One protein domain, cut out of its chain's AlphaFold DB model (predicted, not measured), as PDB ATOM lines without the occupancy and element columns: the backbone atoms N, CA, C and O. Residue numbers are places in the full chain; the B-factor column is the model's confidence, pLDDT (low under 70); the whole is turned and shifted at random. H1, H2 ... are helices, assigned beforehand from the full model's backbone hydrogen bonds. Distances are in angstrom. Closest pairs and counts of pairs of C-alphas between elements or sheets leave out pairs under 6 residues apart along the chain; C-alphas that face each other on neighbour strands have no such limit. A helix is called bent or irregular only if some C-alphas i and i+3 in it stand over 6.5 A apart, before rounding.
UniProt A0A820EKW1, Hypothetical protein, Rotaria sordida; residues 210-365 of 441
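This is residues 210 to 365 of the 441 residues of the protein "Hypothetical protein" of Rotaria sordida (UniProt A0A820EKW1). An elongated body of mostly crossed helices is built round the longest one, H8, with H10 crossing it on one face and H3 packing on the opposite face with residues 239 to 244. H6 lies beside H8 and runs the other way; H9 is sandwiched between H3 and H10, while H1 and H2 make one end of the long axis and H4 and H5 the other. Residues 221 to 226 stick out at the first of these ends. The printed part has 156 residues with ten named helices, H1 to H10 in order, and no named strand: the class is all helix. It is compact, with a radius of gyration of the C-alphas of 16.0 A, and spans 52 by 32 by 26 A.

H1 is residues 211 to 221, 15.5 A from first to last C-alpha, and begins at C-alpha 211, (166.440, 198.199, 162.420). H2 is residues 226 to 229, and H3, residues 233 to 244, is 16.6 A long. H4 is residues 251 to 259, 12.4 A. H5, residues 261 to 265, is irregular: C-alphas 262 and 265 are 7.0 A apart, against about 5 A in a regular helix. H6 is residues 277 to 289, 18.5 A, and H7 is residues 291 to 294. H8, residues 298 to 316, measures 26.6 A from C-alpha 298 at (155.688, 184.632, 170.060). H9 is residues 322 to 332, 15.2 A. H10 is residues 350 to 363, 20.2 A, and ends at C-alpha 363, (156.395, 187.509, 185.176).

H8 is the hub and touches five helices. With residues 304 to 308 it touches residues 356 to 360 of H10, at a steep tilt of 54 degrees, opposite ways; the closest C-alphas, of Ile 308 and Val 356, are 6.5 A apart. Residues 239 to 244 of H3 touch residues 302 to 306 of H8 at a steep tilt of 47 degrees, closest at the C-alphas of Ile 243 and Ala 306, 5.1 A. Residues 277 to 280 of H6 touch H8 at a shallow tilt of 32 degrees, only just short of steep, opposite ways, with the C-alphas of Ile 280 and Val 307 closest at 6.9 A. H4 touches residues 299 to 303 of H8, with the C-alphas of Leu 251 and Glu 303 closest at 7.4 A. H8 and H9 only just touch, with 3 pairs of C-alphas within 8 A, the closest being Ile 301 and Leu 332 at 7.5 A. H9 touches residues 352 to 357 of H10, and the C-alphas of Gln 324 and Ile 353 are closest at 5.8 A. H1 touches H9, with the C-alphas of Ser 211 and Asp 322 closest at 5.6 A. H4 and H5 touch only at the corner, and only just, with 3 pairs of C-alphas within 8 A, the closest being Ile 257 and Lys 264 at 5.7 A. H2 touches no helix, and H7 is near H6 and H8. H1 and H8 are apart. Every O i to N i+4 pair is within hydrogen-bond range in H1, H3, H4, H6, H8, H9 and H10; H5 has 0 of 1, with 1 of 2 O i to N i+3 pairs, and H2 and H7 are too short for an i+4 pair.

The two C-alphas farthest apart, of Gln 224 and Asn 262, are 52.4 A apart. The printed part has no cut. Its long links are H5 to H6, 11 residues, and H9 to H10, 17 residues. The mean pLDDT of the printed part is 89.9; residues 229 to 230 and 336 to 337 are under 70.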
ATOM      1  N   MET A 210     169.500 201.996 161.813       87.00
ATOM      2  CA  MET A 210     168.117 201.583 161.597       87.00
ATOM      3  C   MET A 210     167.969 200.084 161.889       87.00
ATOM      4  O   MET A 210     168.930 199.325 161.749       87.00
ATOM      5  N   SER A 211     166.753 199.628 162.214       90.81
ATOM      6  CA  SER A 211     166.440 198.199 162.420       90.81
ATOM      7  C   SER A 211     167.071 197.278 161.364       90.81
ATOM      8  O   SER A 211     167.671 196.261 161.703       90.81
ATOM      9  N   LYS A 212     167.001 197.662 160.082       91.88
ATOM     10  CA  LYS A 212     167.587 196.896 158.972       91.88
ATOM     11  C   LYS A 212     169.109 196.773 159.069       91.88
ATOM     12  O   LYS A 212     169.641 195.679 158.934       91.88
ATOM     13  N   GLU A 213     169.802 197.873 159.340       91.38
ATOM     14  CA  GLU A 213     171.262 197.884 159.473       91.38
ATOM     15  C   GLU A 213     171.713 197.040 160.669       91.38
ATOM     16  O   GLU A 213     172.673 196.280 160.562       91.38
ATOM     17  N   LEU A 214     170.981 197.116 161.786       91.81
ATOM     18  CA  LEU A 214     171.246 196.321 162.985       91.81
ATOM     19  C   LEU A 214     171.108 194.817 162.729       91.81
ATOM     20  O   LEU A 214     171.981 194.048 163.131       91.81
ATOM     21  N   VAL A 215     170.036 194.386 162.052       91.69
ATOM     22  CA  VAL A 215     169.818 192.962 161.747       91.69
ATOM     23  C   VAL A 215     170.878 192.445 160.765       91.69
ATOM     24  O   VAL A 215     171.443 191.374 160.987       91.69
ATOM     25  N   GLN A 216     171.225 193.227 159.739       90.31
ATOM     26  CA  GLN A 216     172.271 192.866 158.774       90.31
ATOM     27  C   GLN A 216     173.660 192.790 159.416       90.31
ATOM     28  O   GLN A 216     174.445 191.878 159.139       90.31
ATOM     29  N   GLU A 217     173.979 193.718 160.316       89.94
ATOM     30  CA  GLU A 217     175.224 193.666 161.074       89.94
ATOM     31  C   GLU A 217     175.261 192.457 162.016       89.94
ATOM     32  O   GLU A 217     176.277 191.762 162.085       89.94
ATOM     33  N   LEU A 218     174.154 192.166 162.706       89.94
ATOM     34  CA  LEU A 218     174.046 191.001 163.578       89.94
ATOM     35  C   LEU A 218     174.308 189.710 162.793       89.94
ATOM     36  O   LEU A 218     175.109 188.886 163.238       89.94
ATOM     37  N   GLN A 219     173.686 189.551 161.624       87.50
ATOM     38  CA  GLN A 219     173.870 188.379 160.767       87.50
ATOM     39  C   GLN A 219     175.288 188.288 160.195       87.50
ATOM     40  O   GLN A 219     175.909 187.229 160.271       87.50
ATOM     41  N   SER A 220     175.837 189.386 159.666       89.19
ATOM     42  CA  SER A 220     177.184 189.387 159.076       89.19
ATOM     43  C   SER A 220     178.268 189.044 160.104       89.19
ATOM     44  O   SER A 220     179.119 188.188 159.839       89.19
ATOM     45  N   ARG A 221     178.196 189.624 161.311       89.88
ATOM     46  CA  ARG A 221     179.127 189.327 162.416       89.88
ATOM     47  C   ARG A 221     178.976 187.912 162.970       89.88
ATOM     48  O   ARG A 221     179.938 187.377 163.511       89.88
ATOM     49  N   ASN A 222     177.802 187.300 162.825       88.31
ATOM     50  CA  ASN A 222     177.507 185.951 163.312       88.31
ATOM     51  C   ASN A 222     177.360 184.926 162.178       88.31
ATOM     52  O   ASN A 222     176.732 183.887 162.362       88.31
ATOM     53  N   SER A 223     177.980 185.173 161.022       84.81
ATOM     54  CA  SER A 223     177.892 184.303 159.840       84.81
ATOM     55  C   SER A 223     178.373 182.862 160.067       84.81
ATOM     56  O   SER A 223     178.066 181.986 159.265       84.81
ATOM     57  N   GLN A 224     179.093 182.580 161.156       84.88
ATOM     58  CA  GLN A 224     179.511 181.230 161.554       84.88
ATOM     59  C   GLN A 224     178.609 180.586 162.624       84.88
ATOM     60  O   GLN A 224     178.743 179.396 162.889       84.88
ATOM     61  N   ASN A 225     177.675 181.327 163.224       83.12
ATOM     62  CA  ASN A 225     176.808 180.833 164.293       83.12
ATOM     63  C   ASN A 225     175.545 180.178 163.714       83.12
ATOM     64  O   ASN A 225     174.599 180.863 163.326       83.12
ATOM     65  N   GLU A 226     175.513 178.845 163.661       77.06
ATOM     66  CA  GLU A 226     174.401 178.087 163.068       77.06
ATOM     67  C   GLU A 226     173.046 178.349 163.741       77.06
ATOM     68  O   GLU A 226     172.036 178.439 163.048       77.06
ATOM     69  N   ASN A 227     173.031 178.595 165.057       73.25
ATOM     70  CA  ASN A 227     171.810 178.919 165.805       73.25
ATOM     71  C   ASN A 227     171.228 180.298 165.451       73.25
ATOM     72  O   ASN A 227     170.065 180.563 165.743       73.25
ATOM     73  N   LEU A 228     172.041 181.193 164.877       73.06
ATOM     74  CA  LEU A 228     171.607 182.516 164.420       73.06
ATOM     75  C   LEU A 228     171.410 182.575 162.899       73.06
ATOM     76  O   LEU A 228     170.679 183.441 162.431       73.06
ATOM     77  N   LYS A 229     171.990 181.648 162.119       63.44
ATOM     78  CA  LYS A 229     171.748 181.540 160.664       63.44
ATOM     79  C   LYS A 229     170.286 181.260 160.321       63.44
ATOM     80  O   LYS A 229     169.838 181.611 159.236       63.44
ATOM     81  N   THR A 230     169.559 180.613 161.226       61.47
ATOM     82  CA  THR A 230     168.136 180.292 161.066       61.47
ATOM     83  C   THR A 230     167.210 181.467 161.388       61.47
ATOM     84  O   THR A 230     166.006 181.358 161.162       61.47
ATOM     85  N   LEU A 231     167.732 182.584 161.914       72.00
ATOM     86  CA  LEU A 231     166.934 183.783 162.162       72.00
ATOM     87  C   LEU A 231     166.665 184.515 160.847       72.00
ATOM     88  O   LEU A 231     167.544 185.169 160.282       72.00
ATOM     89  N   ASP A 232     165.420 184.416 160.397       82.69
ATOM     90  CA  ASP A 232     164.902 185.140 159.242       82.69
ATOM     91  C   ASP A 232     164.946 186.664 159.491       82.69
ATOM     92  O   ASP A 232     164.295 187.179 160.406       82.69
ATOM     93  N   GLU A 233     165.722 187.380 158.664       86.06
ATOM     94  CA  GLU A 233     165.856 188.848 158.691       86.06
ATOM     95  C   GLU A 233     164.486 189.517 158.618       86.06
ATOM     96  O   GLU A 233     164.182 190.415 159.404       86.06
ATOM     97  N   LYS A 234     163.637 189.048 157.698       88.56
ATOM     98  CA  LYS A 234     162.319 189.628 157.470       88.56
ATOM     99  C   LYS A 234     161.435 189.430 158.691       88.56
ATOM    100  O   LYS A 234     160.788 190.374 159.133       88.56
ATOM    101  N   LYS A 235     161.473 188.235 159.285       89.81
ATOM    102  CA  LYS A 235     160.733 187.940 160.513       89.81
ATOM    103  C   LYS A 235     161.158 188.854 161.664       89.81
ATOM    104  O   LYS A 235     160.296 189.387 162.356       89.81
ATOM    105  N   LEU A 236     162.460 189.064 161.875       90.69
ATOM    106  CA  LEU A 236     162.948 189.954 162.938       90.69
ATOM    107  C   LEU A 236     162.506 191.405 162.729       90.69
ATOM    108  O   LEU A 236     162.079 192.051 163.685       90.69
ATOM    109  N   LEU A 237     162.573 191.905 161.494       93.62
ATOM    110  CA  LEU A 237     162.103 193.250 161.164       93.62
ATOM    111  C   LEU A 237     160.594 193.390 161.392       93.62
ATOM    112  O   LEU A 237     160.168 194.351 162.031       93.62
ATOM    113  N   ASP A 238     159.804 192.402 160.968       93.44
ATOM    114  CA  ASP A 238     158.358 192.379 161.194       93.44
ATOM    115  C   ASP A 238     158.022 192.370 162.697       93.44
ATOM    116  O   ASP A 238     157.100 193.061 163.135       93.44
ATOM    117  N   LEU A 239     158.779 191.627 163.515       93.81
ATOM    118  CA  LEU A 239     158.617 191.621 164.973       93.81
ATOM    119  C   LEU A 239     158.935 192.986 165.592       93.81
ATOM    120  O   LEU A 239     158.169 193.465 166.430       93.81
ATOM    121  N   ILE A 240     160.029 193.630 165.173       94.88
ATOM    122  CA  ILE A 240     160.397 194.966 165.659       94.88
ATOM    123  C   ILE A 240     159.297 195.980 165.315       94.88
ATOM    124  O   ILE A 240     158.866 196.731 166.192       94.88
ATOM    125  N   GLU A 241     158.788 195.969 164.082       95.00
ATOM    126  CA  GLU A 241     157.700 196.856 163.654       95.00
ATOM    127  C   GLU A 241     156.404 196.608 164.444       95.00
ATOM    128  O   GLU A 241     155.780 197.557 164.930       95.00
ATOM    129  N   LYS A 242     156.032 195.341 164.676       94.94
ATOM    130  CA  LYS A 242     154.873 194.990 165.519       94.94
ATOM    131  C   LYS A 242     155.012 195.529 166.943       94.94
ATOM    132  O   LYS A 242     154.067 196.126 167.454       94.94
ATOM    133  N   ILE A 243     156.181 195.368 167.568       95.44
ATOM    134  CA  ILE A 243     156.456 195.874 168.924       95.44
ATOM    135  C   ILE A 243     156.437 197.405 168.950       95.44
ATOM    136  O   ILE A 243     156.007 198.015 169.934       95.44
ATOM    137  N   LYS A 244     156.906 198.062 167.884       94.00
ATOM    138  CA  LYS A 244     156.938 199.526 167.778       94.00
ATOM    139  C   LYS A 244     155.563 200.138 167.536       94.00
ATOM    140  O   LYS A 244     155.351 201.252 168.015       94.00
ATOM    141  N   SER A 245     154.647 199.410 166.899       93.38
ATOM    142  CA  SER A 245     153.283 199.854 166.594       93.38
ATOM    143  C   SER A 245     152.594 200.535 167.781       93.38
ATOM    144  O   SER A 245     152.511 199.996 168.887       93.38
ATOM    145  N   SER A 246     152.059 201.733 167.543       88.69
ATOM    146  CA  SER A 246     151.278 202.488 168.526       88.69
ATOM    147  C   SER A 246     149.863 201.937 168.716       88.69
ATOM    148  O   SER A 246     149.225 202.252 169.719       88.69
ATOM    149  N   ASN A 247     149.383 201.110 167.784       91.56
ATOM    150  CA  ASN A 247     148.007 200.610 167.741       91.56
ATOM    151  C   ASN A 247     147.874 199.171 168.260       91.56
ATOM    152  O   ASN A 247     146.812 198.568 168.120       91.56
ATOM    153  N   LEU A 248     148.941 198.600 168.829       93.06
ATOM    154  CA  LEU A 248     148.911 197.241 169.357       93.06
ATOM    155  C   LEU A 248     147.946 197.153 170.551       93.06
ATOM    156  O   LEU A 248     148.048 197.930 171.503       93.06
ATOM    157  N   LEU A 249     147.015 196.204 170.479       94.00
ATOM    158  CA  LEU A 249     146.102 195.827 171.557       94.00
ATOM    159  C   LEU A 249     146.627 194.564 172.250       94.00
ATOM    160  O   LEU A 249     147.337 193.776 171.628       94.00
ATOM    161  N   SER A 250     146.256 194.366 173.516       92.94
ATOM    162  CA  SER A 250     146.617 193.152 174.253       92.94
ATOM    163  C   SER A 250     145.791 191.956 173.768       92.94
ATOM    164  O   SER A 250     144.561 191.936 173.871       92.94
ATOM    165  N   LEU A 251     146.491 190.959 173.233       91.31
ATOM    166  CA  LEU A 251     145.978 189.640 172.889       91.31
ATOM    167  C   LEU A 251     145.650 188.839 174.146       91.31
ATOM    168  O   LEU A 251     144.622 188.170 174.165       91.31
ATOM    169  N   LEU A 252     146.454 188.949 175.211       90.00
ATOM    170  CA  LEU A 252     146.153 188.293 176.489       90.00
ATOM    171  C   LEU A 252     144.778 188.720 177.010       90.00
ATOM    172  O   LEU A 252     143.932 187.888 177.319       90.00
ATOM    173  N   PHE A 253     144.532 190.026 177.053       90.75
ATOM    174  CA  PHE A 253     143.250 190.588 177.459       90.75
ATOM    175  C   PHE A 253     142.104 190.165 176.551       90.75
ATOM    176  O   PHE A 253     141.026 189.850 177.047       90.75
ATOM    177  N   LYS A 254     142.330 190.116 175.236       88.69
ATOM    178  CA  LYS A 254     141.330 189.614 174.297       88.69
ATOM    179  C   LYS A 254     140.956 188.160 174.610       88.69
ATOM    180  O   LYS A 254     139.771 187.872 174.743       88.69
ATOM    181  N   ASN A 255     141.946 187.286 174.786       86.81
ATOM    182  CA  ASN A 255     141.737 185.868 175.082       86.81
ATOM    183  C   ASN A 255     141.015 185.681 176.427       86.81
ATOM    184  O   ASN A 255     140.050 184.929 176.509       86.81
ATOM    185  N   ILE A 256     141.408 186.434 177.461       86.25
ATOM    186  CA  ILE A 256     140.749 186.395 178.776       86.25
ATOM    187  C   ILE A 256     139.287 186.853 178.685       86.25
ATOM    188  O   ILE A 256     138.427 186.249 179.311       86.25
ATOM    189  N   ILE A 257     138.973 187.896 177.907       86.31
ATOM    190  CA  ILE A 257     137.583 188.351 177.717       86.31
ATOM    191  C   ILE A 257     136.746 187.303 176.968       86.31
ATOM    192  O   ILE A 257     135.548 187.179 177.230       86.31
ATOM    193  N   GLU A 258     137.350 186.587 176.017       85.25
ATOM    194  CA  GLU A 258     136.691 185.489 175.305       85.25
ATOM    195  C   GLU A 258     136.370 184.313 176.245       85.25
ATOM    196  O   GLU A 258     135.321 183.687 176.088       85.25
ATOM    197  N   GLU A 259     137.208 184.061 177.255       84.06
ATOM    198  CA  GLU A 259     136.994 183.026 178.277       84.06
ATOM    199  C   GLU A 259     136.056 183.471 179.419       84.06
ATOM    200  O   GLU A 259     135.204 182.693 179.853       84.06
ATOM    201  N   ASP A 260     136.158 184.721 179.886       83.19
ATOM    202  CA  ASP A 260     135.305 185.310 180.927       83.19
ATOM    203  C   ASP A 260     134.801 186.709 180.537       83.19
ATOM    204  O   ASP A 260     135.389 187.758 180.830       83.19
ATOM    205  N   SER A 261     133.620 186.720 179.919       81.31
ATOM    206  CA  SER A 261     132.950 187.940 179.460       81.31
ATOM    207  C   SER A 261     132.654 188.970 180.564       81.31
ATOM    208  O   SER A 261     132.471 190.151 180.251       81.31
ATOM    209  N   ASN A 262     132.647 188.578 181.847       82.81
ATOM    210  CA  ASN A 262     132.392 189.501 182.958       82.81
ATOM    211  C   ASN A 262     133.557 190.476 183.190       82.81
ATOM    212  O   ASN A 262     133.352 191.577 183.707       82.81
ATOM    213  N   LEU A 263     134.773 190.113 182.763       80.94
ATOM    214  CA  LEU A 263     135.972 190.942 182.905       80.94
ATOM    215  C   LEU A 263     136.060 192.061 181.857       80.94
ATOM    216  O   LEU A 263     136.884 192.967 181.989       80.94
ATOM    217  N   LYS A 264     135.174 192.069 180.852       81.44
ATOM    218  CA  LYS A 264     135.179 193.046 179.750       81.44
ATOM    219  C   LYS A 264     135.138 194.503 180.217       81.44
ATOM    220  O   LYS A 264     135.773 195.355 179.608       81.44
ATOM    221  N   ASN A 265     134.418 194.790 181.301       78.75
ATOM    222  CA  ASN A 265     134.308 196.149 181.844       78.75
ATOM    223  C   ASN A 265     135.522 196.568 182.692       78.75
ATOM    224  O   ASN A 265     135.659 197.745 183.009       78.75
ATOM    225  N   GLN A 266     136.377 195.619 183.084       78.75
ATOM    226  CA  GLN A 266     137.567 195.859 183.910       78.75
ATOM    227  C   GLN A 266     138.844 195.988 183.068       78.75
ATOM    228  O   GLN A 266     139.854 196.495 183.552       78.75
ATOM    229  N   ILE A 267     138.805 195.528 181.817       85.50
ATOM    230  CA  ILE A 267     139.964 195.437 180.937       85.50
ATOM    231  C   ILE A 267     139.966 196.596 179.924       85.50
ATOM    232  O   ILE A 267     138.960 196.838 179.250       85.50
ATOM    233  N   PRO A 268     141.093 197.312 179.759       85.75
ATOM    234  CA  PRO A 268     141.191 198.395 178.789       85.75
ATOM    235  C   PRO A 268     141.059 197.880 177.352       85.75
ATOM    236  O   PRO A 268     141.781 196.987 176.923       85.75
ATOM    237  N   SER A 269     140.189 198.522 176.569       85.62
ATOM    238  CA  SER A 269     140.069 198.310 175.113       85.62
ATOM    239  C   SER A 269     140.868 199.343 174.298       85.62
ATOM    240  O   SER A 269     140.521 199.657 173.162       85.62
ATOM    241  N   ILE A 270     141.911 199.911 174.908       92.62
ATOM    242  CA  ILE A 270     142.791 200.933 174.325       92.62
ATOM    243  C   ILE A 270     144.157 200.342 173.973       92.62
ATOM    244  O   ILE A 270     144.557 199.303 174.507       92.62
ATOM    245  N   SER A 271     144.886 201.019 173.087       95.19
ATOM    246  CA  SER A 271     146.213 200.577 172.665       95.19
ATOM    247  C   SER A 271     147.223 200.614 173.811       95.19
ATOM    248  O   SER A 271     147.167 201.470 174.694       95.19
ATOM    249  N   ILE A 272     148.192 199.697 173.769       96.44
ATOM    250  CA  ILE A 272     149.243 199.560 174.789       96.44
ATOM    251  C   ILE A 272     150.046 200.860 174.946       96.44
ATOM    252  O   ILE A 272     150.450 201.212 176.049       96.44
ATOM    253  N   SER A 273     150.219 201.632 173.870       95.44
ATOM    254  CA  SER A 273     150.910 202.932 173.907       95.44
ATOM    255  C   SER A 273     150.205 204.000 174.757       95.44
ATOM    256  O   SER A 273     150.820 204.994 175.136       95.44
ATOM    257  N   GLN A 274     148.923 203.804 175.071       95.81
ATOM    258  CA  GLN A 274     148.114 204.705 175.895       95.81
ATOM    259  C   GLN A 274     147.956 204.204 177.336       95.81
ATOM    260  O   GLN A 274     147.269 204.832 178.142       95.81
ATOM    261  N   TRP A 275     148.564 203.065 177.677       96.81
ATOM    262  CA  TRP A 275     148.420 202.480 179.002       96.81
ATOM    263  C   TRP A 275     149.073 203.341 180.081       96.81
ATOM    264  O   TRP A 275     150.114 203.970 179.882       96.81
ATOM    265  N   THR A 276     148.438 203.324 181.249       96.81
ATOM    266  CA  THR A 276     148.916 203.945 182.490       96.81
ATOM    267  C   THR A 276     149.597 202.892 183.367       96.81
ATOM    268  O   THR A 276     149.526 201.694 183.084       96.81
ATOM    269  N   LYS A 277     150.208 203.321 184.480       97.12
ATOM    270  CA  LYS A 277     150.811 202.407 185.466       97.12
ATOM    271  C   LYS A 277     149.819 201.355 185.981       97.12
ATOM    272  O   LYS A 277     150.202 200.204 186.156       97.12
ATOM    273  N   ASP A 278     148.552 201.722 186.164       96.19
ATOM    274  CA  ASP A 278     147.525 200.798 186.658       96.19
ATOM    275  C   ASP A 278     147.136 199.745 185.615       96.19
ATOM    276  O   ASP A 278     146.975 198.576 185.960       96.19
ATOM    277  N   HIS A 279     147.071 200.122 184.334       96.62
ATOM    278  CA  HIS A 279     146.848 199.168 183.242       96.62
ATOM    279  C   HIS A 279     148.000 198.156 183.131       96.62
ATOM    280  O   HIS A 279     147.756 196.963 182.969       96.62
ATOM    281  N   ILE A 280     149.248 198.619 183.275       97.94
ATOM    282  CA  ILE A 280     150.440 197.755 183.269       97.94
ATOM    283  C   ILE A 280     150.415 196.791 184.462       97.94
ATOM    284  O   ILE A 280     150.682 195.602 184.293       97.94
ATOM    285  N   ARG A 281     150.038 197.275 185.652       97.44
ATOM    286  CA  ARG A 281     149.916 196.436 186.851       97.44
ATOM    287  C   ARG A 281     148.823 195.381 186.697       97.44
ATOM    288  O   ARG A 281     149.045 194.223 187.037       97.44
ATOM    289  N   LEU A 282     147.662 195.764 186.160       95.81
ATOM    290  CA  LEU A 282     146.581 194.829 185.847       95.81
ATOM    291  C   LEU A 282     147.063 193.745 184.879       95.81
ATOM    292  O   LEU A 282     146.860 192.562 185.137       95.81
ATOM    293  N   TRP A 283     147.742 194.146 183.802       96.12
ATOM    294  CA  TRP A 283     148.308 193.215 182.831       96.12
ATOM    295  C   TRP A 283     149.292 192.244 183.482       96.12
ATOM    296  O   TRP A 283     149.136 191.036 183.341       96.12
ATOM    297  N   ALA A 284     150.244 192.746 184.272       96.94
ATOM    298  CA  ALA A 284     151.220 191.918 184.976       96.94
ATOM    299  C   ALA A 284     150.560 190.874 185.893       96.94
ATOM    300  O   ALA A 284     150.987 189.719 185.932       96.94
ATOM    301  N   ASN A 285     149.490 191.253 186.594       94.75
ATOM    302  CA  ASN A 285     148.726 190.334 187.436       94.75
ATOM    303  C   ASN A 285     148.014 189.253 186.613       94.75
ATOM    304  O   ASN A 285     148.022 188.089 187.011       94.75
ATOM    305  N   MET A 286     147.458 189.611 185.452       92.88
ATOM    306  CA  MET A 286     146.849 188.638 184.540       92.88
ATOM    307  C   MET A 286     147.888 187.681 183.949       92.88
ATOM    308  O   MET A 286     147.632 186.486 183.888       92.88
ATOM    309  N   VAL A 287     149.083 188.159 183.591       94.38
ATOM    310  CA  VAL A 287     150.178 187.288 183.121       94.38
ATOM    311  C   VAL A 287     150.540 186.248 184.184       94.38
ATOM    312  O   VAL A 287     150.646 185.067 183.873       94.38
ATOM    313  N   LYS A 288     150.669 186.666 185.451       93.00
ATOM    314  CA  LYS A 288     150.949 185.749 186.570       93.00
ATOM    315  C   LYS A 288     149.814 184.735 186.786       93.00
ATOM    316  O   LYS A 288     150.088 183.578 187.085       93.00
ATOM    317  N   ALA A 289     148.554 185.155 186.639       90.88
ATOM    318  CA  ALA A 289     147.384 184.294 186.830       90.88
ATOM    319  C   ALA A 289     147.170 183.291 185.678       90.88
ATOM    320  O   ALA A 289     146.776 182.154 185.925       90.88
ATOM    321  N   TYR A 290     147.472 183.691 184.439       89.25
ATOM    322  CA  TYR A 290     147.249 182.916 183.212       89.25
ATOM    323  C   TYR A 290     148.563 182.492 182.546       89.25
ATOM    324  O   TYR A 290     148.661 182.400 181.322       89.25
ATOM    325  N   ILE A 291     149.588 182.205 183.353       87.12
ATOM    326  CA  ILE A 291     150.958 181.951 182.888       87.12
ATOM    327  C   ILE A 291     151.042 180.861 181.804       87.12
ATOM    328  O   ILE A 291     151.835 180.969 180.870       87.12
ATOM    329  N   THR A 292     150.178 179.844 181.868       84.19
ATOM    330  CA  THR A 292     150.100 178.745 180.892       84.19
ATOM    331  C   THR A 292     149.749 179.208 179.480       84.19
ATOM    332  O   THR A 292     150.153 178.555 178.525       84.19
ATOM    333  N   HIS A 293     149.038 180.330 179.336       75.88
ATOM    334  CA  HIS A 293     148.719 180.941 178.041       75.88
ATOM    335  C   HIS A 293     149.858 181.823 177.509       75.88
ATOM    336  O   HIS A 293     149.863 182.179 176.333       75.88
ATOM    337  N   CYS A 294     150.813 182.195 178.364       80.19
ATOM    338  CA  CYS A 294     151.897 183.116 178.031       80.19
ATOM    339  C   CYS A 294     153.195 182.390 177.658       80.19
ATOM    340  O   CYS A 294     153.933 182.856 176.786       80.19
ATOM    341  N   ILE A 295     153.476 181.259 178.312       75.94
ATOM    342  CA  ILE A 295     154.736 180.517 178.173       75.94
ATOM    343  C   ILE A 295     155.016 180.158 176.704       75.94
ATOM    344  O   ILE A 295     154.196 179.543 176.028       75.94
ATOM    345  N   ASP A 296     156.215 180.526 176.243       70.19
ATOM    346  CA  ASP A 296     156.788 180.196 174.929       70.19
ATOM    347  C   ASP A 296     155.973 180.632 173.698       70.19
ATOM    348  O   ASP A 296     156.157 180.082 172.609       70.19
ATOM    349  N   THR A 297     155.096 181.632 173.830       84.19
ATOM    350  CA  THR A 297     154.355 182.164 172.677       84.19
ATOM    351  C   THR A 297     155.022 183.415 172.102       84.19
ATOM    352  O   THR A 297     155.395 184.344 172.820       84.19
ATOM    353  N   GLU A 298     155.163 183.457 170.773       89.38
ATOM    354  CA  GLU A 298     155.688 184.632 170.060       89.38
ATOM    355  C   GLU A 298     154.803 185.867 170.296       89.38
ATOM    356  O   GLU A 298     155.316 186.964 170.515       89.38
ATOM    357  N   ASP A 299     153.483 185.670 170.339       90.69
ATOM    358  CA  ASP A 299     152.507 186.724 170.620       90.69
ATOM    359  C   ASP A 299     152.707 187.339 172.012       90.69
ATOM    360  O   ASP A 299     152.695 188.566 172.146       90.69
ATOM    361  N   PHE A 300     152.980 186.520 173.037       92.31
ATOM    362  CA  PHE A 300     153.309 187.033 174.365       92.31
ATOM    363  C   PHE A 300     154.612 187.831 174.362       92.31
ATOM    364  O   PHE A 300     154.662 188.883 174.988       92.31
ATOM    365  N   ILE A 301     155.656 187.389 173.650       93.38
ATOM    366  CA  ILE A 301     156.921 188.140 173.570       93.38
ATOM    367  C   ILE A 301     156.685 189.527 172.954       93.38
ATOM    368  O   ILE A 301     157.182 190.524 173.481       93.38
ATOM    369  N   ILE A 302     155.915 189.604 171.864       95.00
ATOM    370  CA  ILE A 302     155.572 190.874 171.206       95.00
ATOM    371  C   ILE A 302     154.818 191.786 172.178       95.00
ATOM    372  O   ILE A 302     155.186 192.951 172.351       95.00
ATOM    373  N   GLU A 303     153.778 191.257 172.823       95.62
ATOM    374  CA  GLU A 303     152.951 192.008 173.762       95.62
ATOM    375  C   GLU A 303     153.755 192.468 174.980       95.62
ATOM    376  O   GLU A 303     153.760 193.656 175.296       95.62
ATOM    377  N   ALA A 304     154.504 191.567 175.617       96.44
ATOM    378  CA  ALA A 304     155.335 191.874 176.771       96.44
ATOM    379  C   ALA A 304     156.359 192.966 176.445       96.44
ATOM    380  O   ALA A 304     156.472 193.939 177.189       96.44
ATOM    381  N   LEU A 305     157.058 192.878 175.307       97.44
ATOM    382  CA  LEU A 305     158.003 193.922 174.905       97.44
ATOM    383  C   LEU A 305     157.306 195.257 174.613       97.44
ATOM    384  O   LEU A 305     157.857 196.304 174.952       97.44
ATOM    385  N   ALA A 306     156.095 195.255 174.053       97.69
ATOM    386  CA  ALA A 306     155.327 196.480 173.841       97.69
ATOM    387  C   ALA A 306     154.860 197.123 175.161       97.69
ATOM    388  O   ALA A 306     154.986 198.340 175.323       97.69
ATOM    389  N   VAL A 307     154.381 196.322 176.121       97.94
ATOM    390  CA  VAL A 307     153.969 196.794 177.453       97.94
ATOM    391  C   VAL A 307     155.172 197.325 178.226       97.94
ATOM    392  O   VAL A 307     155.118 198.416 178.796       97.94
ATOM    393  N   ILE A 308     156.298 196.612 178.194       98.06
ATOM    394  CA  ILE A 308     157.523 197.038 178.876       98.06
ATOM    395  C   ILE A 308     158.126 198.286 178.219       98.06
ATOM    396  O   ILE A 308     158.601 199.177 178.923       98.06
ATOM    397  N   LYS A 309     158.045 198.421 176.888       97.56
ATOM    398  CA  LYS A 309     158.408 199.658 176.176       97.56
ATOM    399  C   LYS A 309     157.583 200.848 176.672       97.56
ATOM    400  O   LYS A 309     158.147 201.922 176.884       97.56
ATOM    401  N   GLN A 310     156.277 200.663 176.871       97.94
ATOM    402  CA  GLN A 310     155.412 201.701 177.433       97.94
ATOM    403  C   GLN A 310     155.786 202.022 178.884       97.94
ATOM    404  O   GLN A 310     155.908 203.193 179.239       97.94
ATOM    405  N   ALA A 311     156.032 201.007 179.714       98.06
ATOM    406  CA  ALA A 311     156.486 201.206 181.087       98.06
ATOM    407  C   ALA A 311     157.801 202.005 181.138       98.06
ATOM    408  O   ALA A 311     157.910 202.964 181.898       98.06
ATOM    409  N   ASN A 312     158.773 201.679 180.278       97.25
ATOM    410  CA  ASN A 312     160.043 202.407 180.199       97.25
ATOM    411  C   ASN A 312     159.835 203.879 179.821       97.25
ATOM    412  O   ASN A 312     160.493 204.754 180.382       97.25
ATOM    413  N   PHE A 313     158.912 204.163 178.899       96.88
ATOM    414  CA  PHE A 313     158.562 205.533 178.534       96.88
ATOM    415  C   PHE A 313     157.925 206.299 179.698       96.88
ATOM    416  O   PHE A 313     158.297 207.441 179.944       96.88
ATOM    417  N   ILE A 314     157.025 205.673 180.460       96.62
ATOM    418  CA  ILE A 314     156.411 206.296 181.644       96.62
ATOM    419  C   ILE A 314     157.453 206.585 182.736       96.62
ATOM    420  O   ILE A 314     157.352 207.599 183.423       96.62
ATOM    421  N   ASP A 315     158.425 205.690 182.921       94.50
ATOM    422  CA  ASP A 315     159.458 205.815 183.955       94.50
ATOM    423  C   ASP A 315     160.547 206.833 183.587       94.50
ATOM    424  O   ASP A 315     160.959 207.638 184.418       94.50
ATOM    425  N   THR A 316     160.995 206.825 182.327       91.38
ATOM    426  CA  THR A 316     162.198 207.560 181.896       91.38
ATOM    427  C   THR A 316     161.927 208.711 180.926       91.38
ATOM    428  O   THR A 316     162.791 209.563 180.740       91.38
ATOM    429  N   GLY A 317     160.759 208.747 180.280       93.25
ATOM    430  CA  GLY A 317     160.459 209.655 179.167       93.25
ATOM    431  C   GLY A 317     161.047 209.218 177.818       93.25
ATOM    432  O   GLY A 317     160.870 209.921 176.825       93.25
ATOM    433  N   PHE A 318     161.726 208.067 177.754       91.81
ATOM    434  CA  PHE A 318     162.363 207.559 176.538       91.81
ATOM    435  C   PHE A 318     161.763 206.220 176.099       91.81
ATOM    436  O   PHE A 318     161.461 205.347 176.913       91.81
ATOM    437  N   HIS A 319     161.605 206.034 174.790       92.19
ATOM    438  CA  HIS A 319     161.252 204.734 174.224       92.19
ATOM    439  C   HIS A 319     162.486 203.837 174.097       92.19
ATOM    440  O   HIS A 319     163.607 204.324 173.951       92.19
ATOM    441  N   LEU A 320     162.261 202.520 174.110       95.00
ATOM    442  CA  LEU A 320     163.313 201.561 173.784       95.00
ATOM    443  C   LEU A 320     163.794 201.773 172.345       95.00
ATOM    444  O   LEU A 320     162.981 201.958 171.437       95.00
ATOM    445  N   THR A 321     165.106 201.716 172.144       93.62
ATOM    446  CA  THR A 321     165.708 201.805 170.809       93.62
ATOM    447  C   THR A 321     165.560 200.486 170.047       93.62
ATOM    448  O   THR A 321     165.394 199.421 170.648       93.62
ATOM    449  N   ASP A 322     165.692 200.531 168.719       94.06
ATOM    450  CA  ASP A 322     165.672 199.330 167.870       94.06
ATOM    451  C   ASP A 322     166.744 198.311 168.306       94.06
ATOM    452  O   ASP A 322     166.484 197.110 168.339       94.06
ATOM    453  N   ALA A 323     167.922 198.785 168.731       93.75
ATOM    454  CA  ALA A 323     168.995 197.938 169.252       93.75
ATOM    455  C   ALA A 323     168.610 197.232 170.562       93.75
ATOM    456  O   ALA A 323     168.936 196.059 170.753       93.75
ATOM    457  N   GLN A 324     167.893 197.918 171.456       96.31
ATOM    458  CA  GLN A 324     167.412 197.343 172.714       96.31
ATOM    459  C   GLN A 324     166.302 196.314 172.468       96.31
ATOM    460  O   GLN A 324     166.359 195.220 173.025       96.31
ATOM    461  N   ILE A 325     165.342 196.624 171.586       96.44
ATOM    462  CA  ILE A 325     164.264 195.698 171.201       96.44
ATOM    463  C   ILE A 325     164.850 194.445 170.543       96.44
ATOM    464  O   ILE A 325     164.528 193.331 170.958       96.44
ATOM    465  N   LEU A 326     165.750 194.614 169.568       94.94
ATOM    466  CA  LEU A 326     166.421 193.498 168.902       94.94
ATOM    467  C   LEU A 326     167.212 192.654 169.907       94.94
ATOM    468  O   LEU A 326     167.106 191.433 169.887       94.94
ATOM    469  N   SER A 327     167.949 193.280 170.827       95.00
ATOM    470  CA  SER A 327     168.684 192.562 171.877       95.00
ATOM    471  C   SER A 327     167.758 191.674 172.713       95.00
ATOM    472  O   SER A 327     168.052 190.494 172.910       95.00
ATOM    473  N   CYS A 328     166.612 192.203 173.147       95.25
ATOM    474  CA  CYS A 328     165.631 191.429 173.902       95.25
ATOM    475  C   CYS A 328     165.031 190.287 173.073       95.25
ATOM    476  O   CYS A 328     164.973 189.159 173.557       95.25
ATOM    477  N   LEU A 329     164.653 190.540 171.814       93.19
ATOM    478  CA  LEU A 329     164.157 189.505 170.899       93.19
ATOM    479  C   LEU A 329     165.173 188.377 170.705       93.19
ATOM    480  O   LEU A 329     164.793 187.209 170.665       93.19
ATOM    481  N   ILE A 330     166.460 188.706 170.600       91.19
ATOM    482  CA  ILE A 330     167.511 187.701 170.474       91.19
ATOM    483  C   ILE A 330     167.628 186.882 171.761       91.19
ATOM    484  O   ILE A 330     167.732 185.670 171.663       91.19
ATOM    485  N   ILE A 331     167.578 187.454 172.962       91.12
ATOM    486  CA  ILE A 331     167.616 186.617 174.178       91.12
ATOM    487  C   ILE A 331     166.359 185.749 174.312       91.12
ATOM    488  O   ILE A 331     166.474 184.551 174.554       91.12
ATOM    489  N   LEU A 332     165.176 186.333 174.124       89.12
ATOM    490  CA  LEU A 332     163.902 185.653 174.377       89.12
ATOM    491  C   LEU A 332     163.589 184.553 173.352       89.12
ATOM    492  O   LEU A 332     162.897 183.600 173.686       89.12
ATOM    493  N   ASN A 333     164.147 184.631 172.138       83.06
ATOM    494  CA  ASN A 333     164.056 183.570 171.124       83.06
ATOM    495  C   ASN A 333     165.217 182.556 171.191       83.06
ATOM    496  O   ASN A 333     165.541 181.909 170.190       83.06
ATOM    497  N   ALA A 334     165.930 182.458 172.316       76.00
ATOM    498  CA  ALA A 334     166.937 181.420 172.506       76.00
ATOM    499  C   ALA A 334     166.294 180.039 172.707       76.00
ATOM    500  O   ALA A 334     165.197 179.920 173.245       76.00
ATOM    501  N   ASN A 335     166.992 178.979 172.280       71.31
ATOM    502  CA  ASN A 335     166.560 177.614 172.568       71.31
ATOM    503  C   ASN A 335     166.466 177.419 174.085       71.31
ATOM    504  O   ASN A 335     167.329 177.898 174.828       71.31
ATOM    505  N   LYS A 336     165.461 176.666 174.541       66.38
ATOM    506  CA  LYS A 336     165.326 176.304 175.958       66.38
ATOM    507  C   LYS A 336     166.642 175.704 176.467       66.38
ATOM    508  O   LYS A 336     167.207 174.817 175.830       66.38
ATOM    509  N   ASN A 337     167.122 176.209 177.602       67.75
ATOM    510  CA  ASN A 337     168.394 175.855 178.252       67.75
ATOM    511  C   ASN A 337     169.679 176.338 177.552       67.75
ATOM    512  O   ASN A 337     170.769 175.905 177.926       67.75
ATOM    513  N   GLN A 338     169.594 177.245 176.575       76.06
ATOM    514  CA  GLN A 338     170.769 177.890 175.984       76.06
ATOM    515  C   GLN A 338     170.765 179.393 176.266       76.06
ATOM    516  O   GLN A 338     169.862 180.117 175.855       76.06
ATOM    517  N   GLY A 339     171.810 179.872 176.942       82.62
ATOM    518  CA  GLY A 339     172.078 181.304 177.064       82.62
ATOM    519  C   GLY A 339     172.657 181.887 175.773       82.62
ATOM    520  O   GLY A 339     173.200 181.170 174.929       82.62
ATOM    521  N   ARG A 340     172.582 183.213 175.625       87.88
ATOM    522  CA  ARG A 340     173.249 183.958 174.548       87.88
ATOM    523  C   ARG A 340     174.125 185.053 175.147       87.88
ATOM    524  O   ARG A 340     173.742 185.699 176.119       87.88
ATOM    525  N   LEU A 341     175.288 185.279 174.541       90.50
ATOM    526  CA  LEU A 341     176.154 186.409 174.865       90.50
ATOM    527  C   LEU A 341     175.865 187.551 173.889       90.50
ATOM    528  O   LEU A 341     176.035 187.388 172.681       90.50
ATOM    529  N   LEU A 342     175.450 188.706 174.407       91.19
ATOM    530  CA  LEU A 342     175.215 189.899 173.597       91.19
ATOM    531  C   LEU A 342     176.333 190.920 173.778       91.19
ATOM    532  O   LEU A 342     176.538 191.458 174.866       91.19
ATOM    533  N   GLN A 343     177.016 191.247 172.681       92.06
ATOM    534  CA  GLN A 343     177.954 192.364 172.647       92.06
ATOM    535  C   GLN A 343     177.203 193.668 172.357       92.06
ATOM    536  O   GLN A 343     177.024 194.065 171.211       92.06
ATOM    537  N   VAL A 344     176.784 194.347 173.421       92.25
ATOM    538  CA  VAL A 344     176.131 195.660 173.352       92.25
ATOM    539  C   VAL A 344     177.166 196.755 173.627       92.25
ATOM    540  O   VAL A 344     177.954 196.627 174.568       92.25
ATOM    541  N   GLY A 345     177.192 197.828 172.834       86.31
ATOM    542  CA  GLY A 345     178.116 198.956 173.015       86.31
ATOM    543  C   GLY A 345     177.915 199.706 174.341       86.31
ATOM    544  O   GLY A 345     176.864 199.623 174.978       86.31
ATOM    545  N   THR A 346     178.938 200.423 174.814       84.69
ATOM    546  CA  THR A 346     178.775 201.351 175.951       84.69
ATOM    547  C   THR A 346     177.905 202.527 175.515       84.69
ATOM    548  O   THR A 346     178.138 203.084 174.452       84.69
ATOM    549  N   GLY A 347     176.905 202.893 176.322       85.44
ATOM    550  CA  GLY A 347     175.934 203.943 175.983       85.44
ATOM    551  C   GLY A 347     174.642 203.438 175.325       85.44
ATOM    552  O   GLY A 347     173.634 204.122 175.396       85.44
ATOM    553  N   GLU A 348     174.607 202.204 174.817       87.69
ATOM    554  CA  GLU A 348     173.423 201.618 174.148       87.69
ATOM    555  C   GLU A 348     172.295 201.183 175.115       87.69
ATOM    556  O   GLU A 348     171.249 200.682 174.704       87.69
ATOM    557  N   GLY A 349     172.489 201.353 176.429       91.56
ATOM    558  CA  GLY A 349     171.473 201.049 177.445       91.56
ATOM    559  C   GLY A 349     171.434 199.590 177.914       91.56
ATOM    560  O   GLY A 349     170.360 199.006 178.038       91.56
ATOM    561  N   LYS A 350     172.595 199.000 178.240       95.19
ATOM    562  CA  LYS A 350     172.698 197.633 178.799       95.19
ATOM    563  C   LYS A 350     171.810 197.412 180.025       95.19
ATOM    564  O   LYS A 350     171.078 196.428 180.060       95.19
ATOM    565  N   SER A 351     171.817 198.339 180.986       94.06
ATOM    566  CA  SER A 351     170.963 198.242 182.179       94.06
ATOM    567  C   SER A 351     169.469 198.242 181.822       94.06
ATOM    568  O   SER A 351     168.692 197.525 182.446       94.06
ATOM    569  N   THR A 352     169.058 198.963 180.771       96.50
ATOM    570  CA  THR A 352     167.675 198.924 180.271       96.50
ATOM    571  C   THR A 352     167.335 197.559 179.681       96.50
ATOM    572  O   THR A 352     166.337 196.971 180.091       96.50
ATOM    573  N   ILE A 353     168.180 197.007 178.801       97.56
ATOM    574  CA  ILE A 353     167.984 195.667 178.211       97.56
ATOM    575  C   ILE A 353     167.822 194.611 179.311       97.56
ATOM    576  O   ILE A 353     166.874 193.830 179.291       97.56
ATOM    577  N   ILE A 354     168.707 194.629 180.310       97.19
ATOM    578  CA  ILE A 354     168.646 193.705 181.446       97.19
ATOM    579  C   ILE A 354     167.356 193.889 182.252       97.19
ATOM    580  O   ILE A 354     166.709 192.900 182.587       97.19
ATOM    581  N   SER A 355     166.929 195.130 182.513       97.56
ATOM    582  CA  SER A 355     165.681 195.378 183.242       97.56
ATOM    583  C   SER A 355     164.441 194.872 182.497       97.56
ATOM    584  O   SER A 355     163.546 194.316 183.129       97.56
ATOM    585  N   VAL A 356     164.418 194.982 181.163       97.69
ATOM    586  CA  VAL A 356     163.338 194.448 180.317       97.69
ATOM    587  C   VAL A 356     163.287 192.926 180.420       97.69
ATOM    588  O   VAL A 356     162.231 192.363 180.695       97.69
ATOM    589  N   LEU A 357     164.433 192.260 180.251       96.88
ATOM    590  CA  LEU A 357     164.525 190.800 180.341       96.88
ATOM    591  C   LEU A 357     164.125 190.291 181.729       96.88
ATOM    592  O   LEU A 357     163.387 189.315 181.833       96.88
ATOM    593  N   ALA A 358     164.557 190.979 182.787       97.88
ATOM    594  CA  ALA A 358     164.217 190.623 184.157       97.88
ATOM    595  C   ALA A 358     162.704 190.669 184.414       97.88
ATOM    596  O   ALA A 358     162.181 189.760 185.047       97.88
ATOM    597  N   VAL A 359     161.991 191.673 183.881       98.19
ATOM    598  CA  VAL A 359     160.521 191.726 183.976       98.19
ATOM    599  C   VAL A 359     159.891 190.520 183.288       98.19
ATOM    600  O   VAL A 359     159.048 189.864 183.890       98.19
ATOM    601  N   VAL A 360     160.305 190.198 182.058       96.12
ATOM    602  CA  VAL A 360     159.726 189.067 181.310       96.12
ATOM    603  C   VAL A 360     159.911 187.755 182.072       96.12
ATOM    604  O   VAL A 360     158.932 187.053 182.316       96.12
ATOM    605  N   TYR A 361     161.135 187.438 182.505       94.50
ATOM    606  CA  TYR A 361     161.400 186.197 183.239       94.50
ATOM    607  C   TYR A 361     160.698 186.150 184.602       94.50
ATOM    608  O   TYR A 361     160.160 185.107 184.974       94.50
ATOM    609  N   ALA A 362     160.641 187.273 185.322       96.56
ATOM    610  CA  ALA A 362     159.964 187.339 186.614       96.56
ATOM    611  C   ALA A 362     158.440 187.185 186.504       96.56
ATOM    612  O   ALA A 362     157.822 186.538 187.349       96.56
ATOM    613  N   LEU A 363     157.821 187.726 185.450       95.69
ATOM    614  CA  LEU A 363     156.395 187.509 185.176       95.69
ATOM    615  C   LEU A 363     156.086 186.062 184.792       95.69
ATOM    616  O   LEU A 363     155.011 185.564 185.116       95.69
ATOM    617  N   LEU A 364     157.046 185.372 184.175       92.62
ATOM    618  CA  LEU A 364     156.990 183.935 183.902       92.62
ATOM    619  C   LEU A 364     157.392 183.073 185.118       92.62
ATOM    620  O   LEU A 364     157.717 181.897 184.969       92.62
ATOM    621  N   GLY A 365     157.369 183.637 186.329       91.94
ATOM    622  CA  GLY A 365     157.533 182.896 187.581       91.94
ATOM    623  C   GLY A 365     158.975 182.562 187.962       91.94
ATOM    624  O   GLY A 365     159.184 181.863 188.950       91.94
TER     625      GLY A 365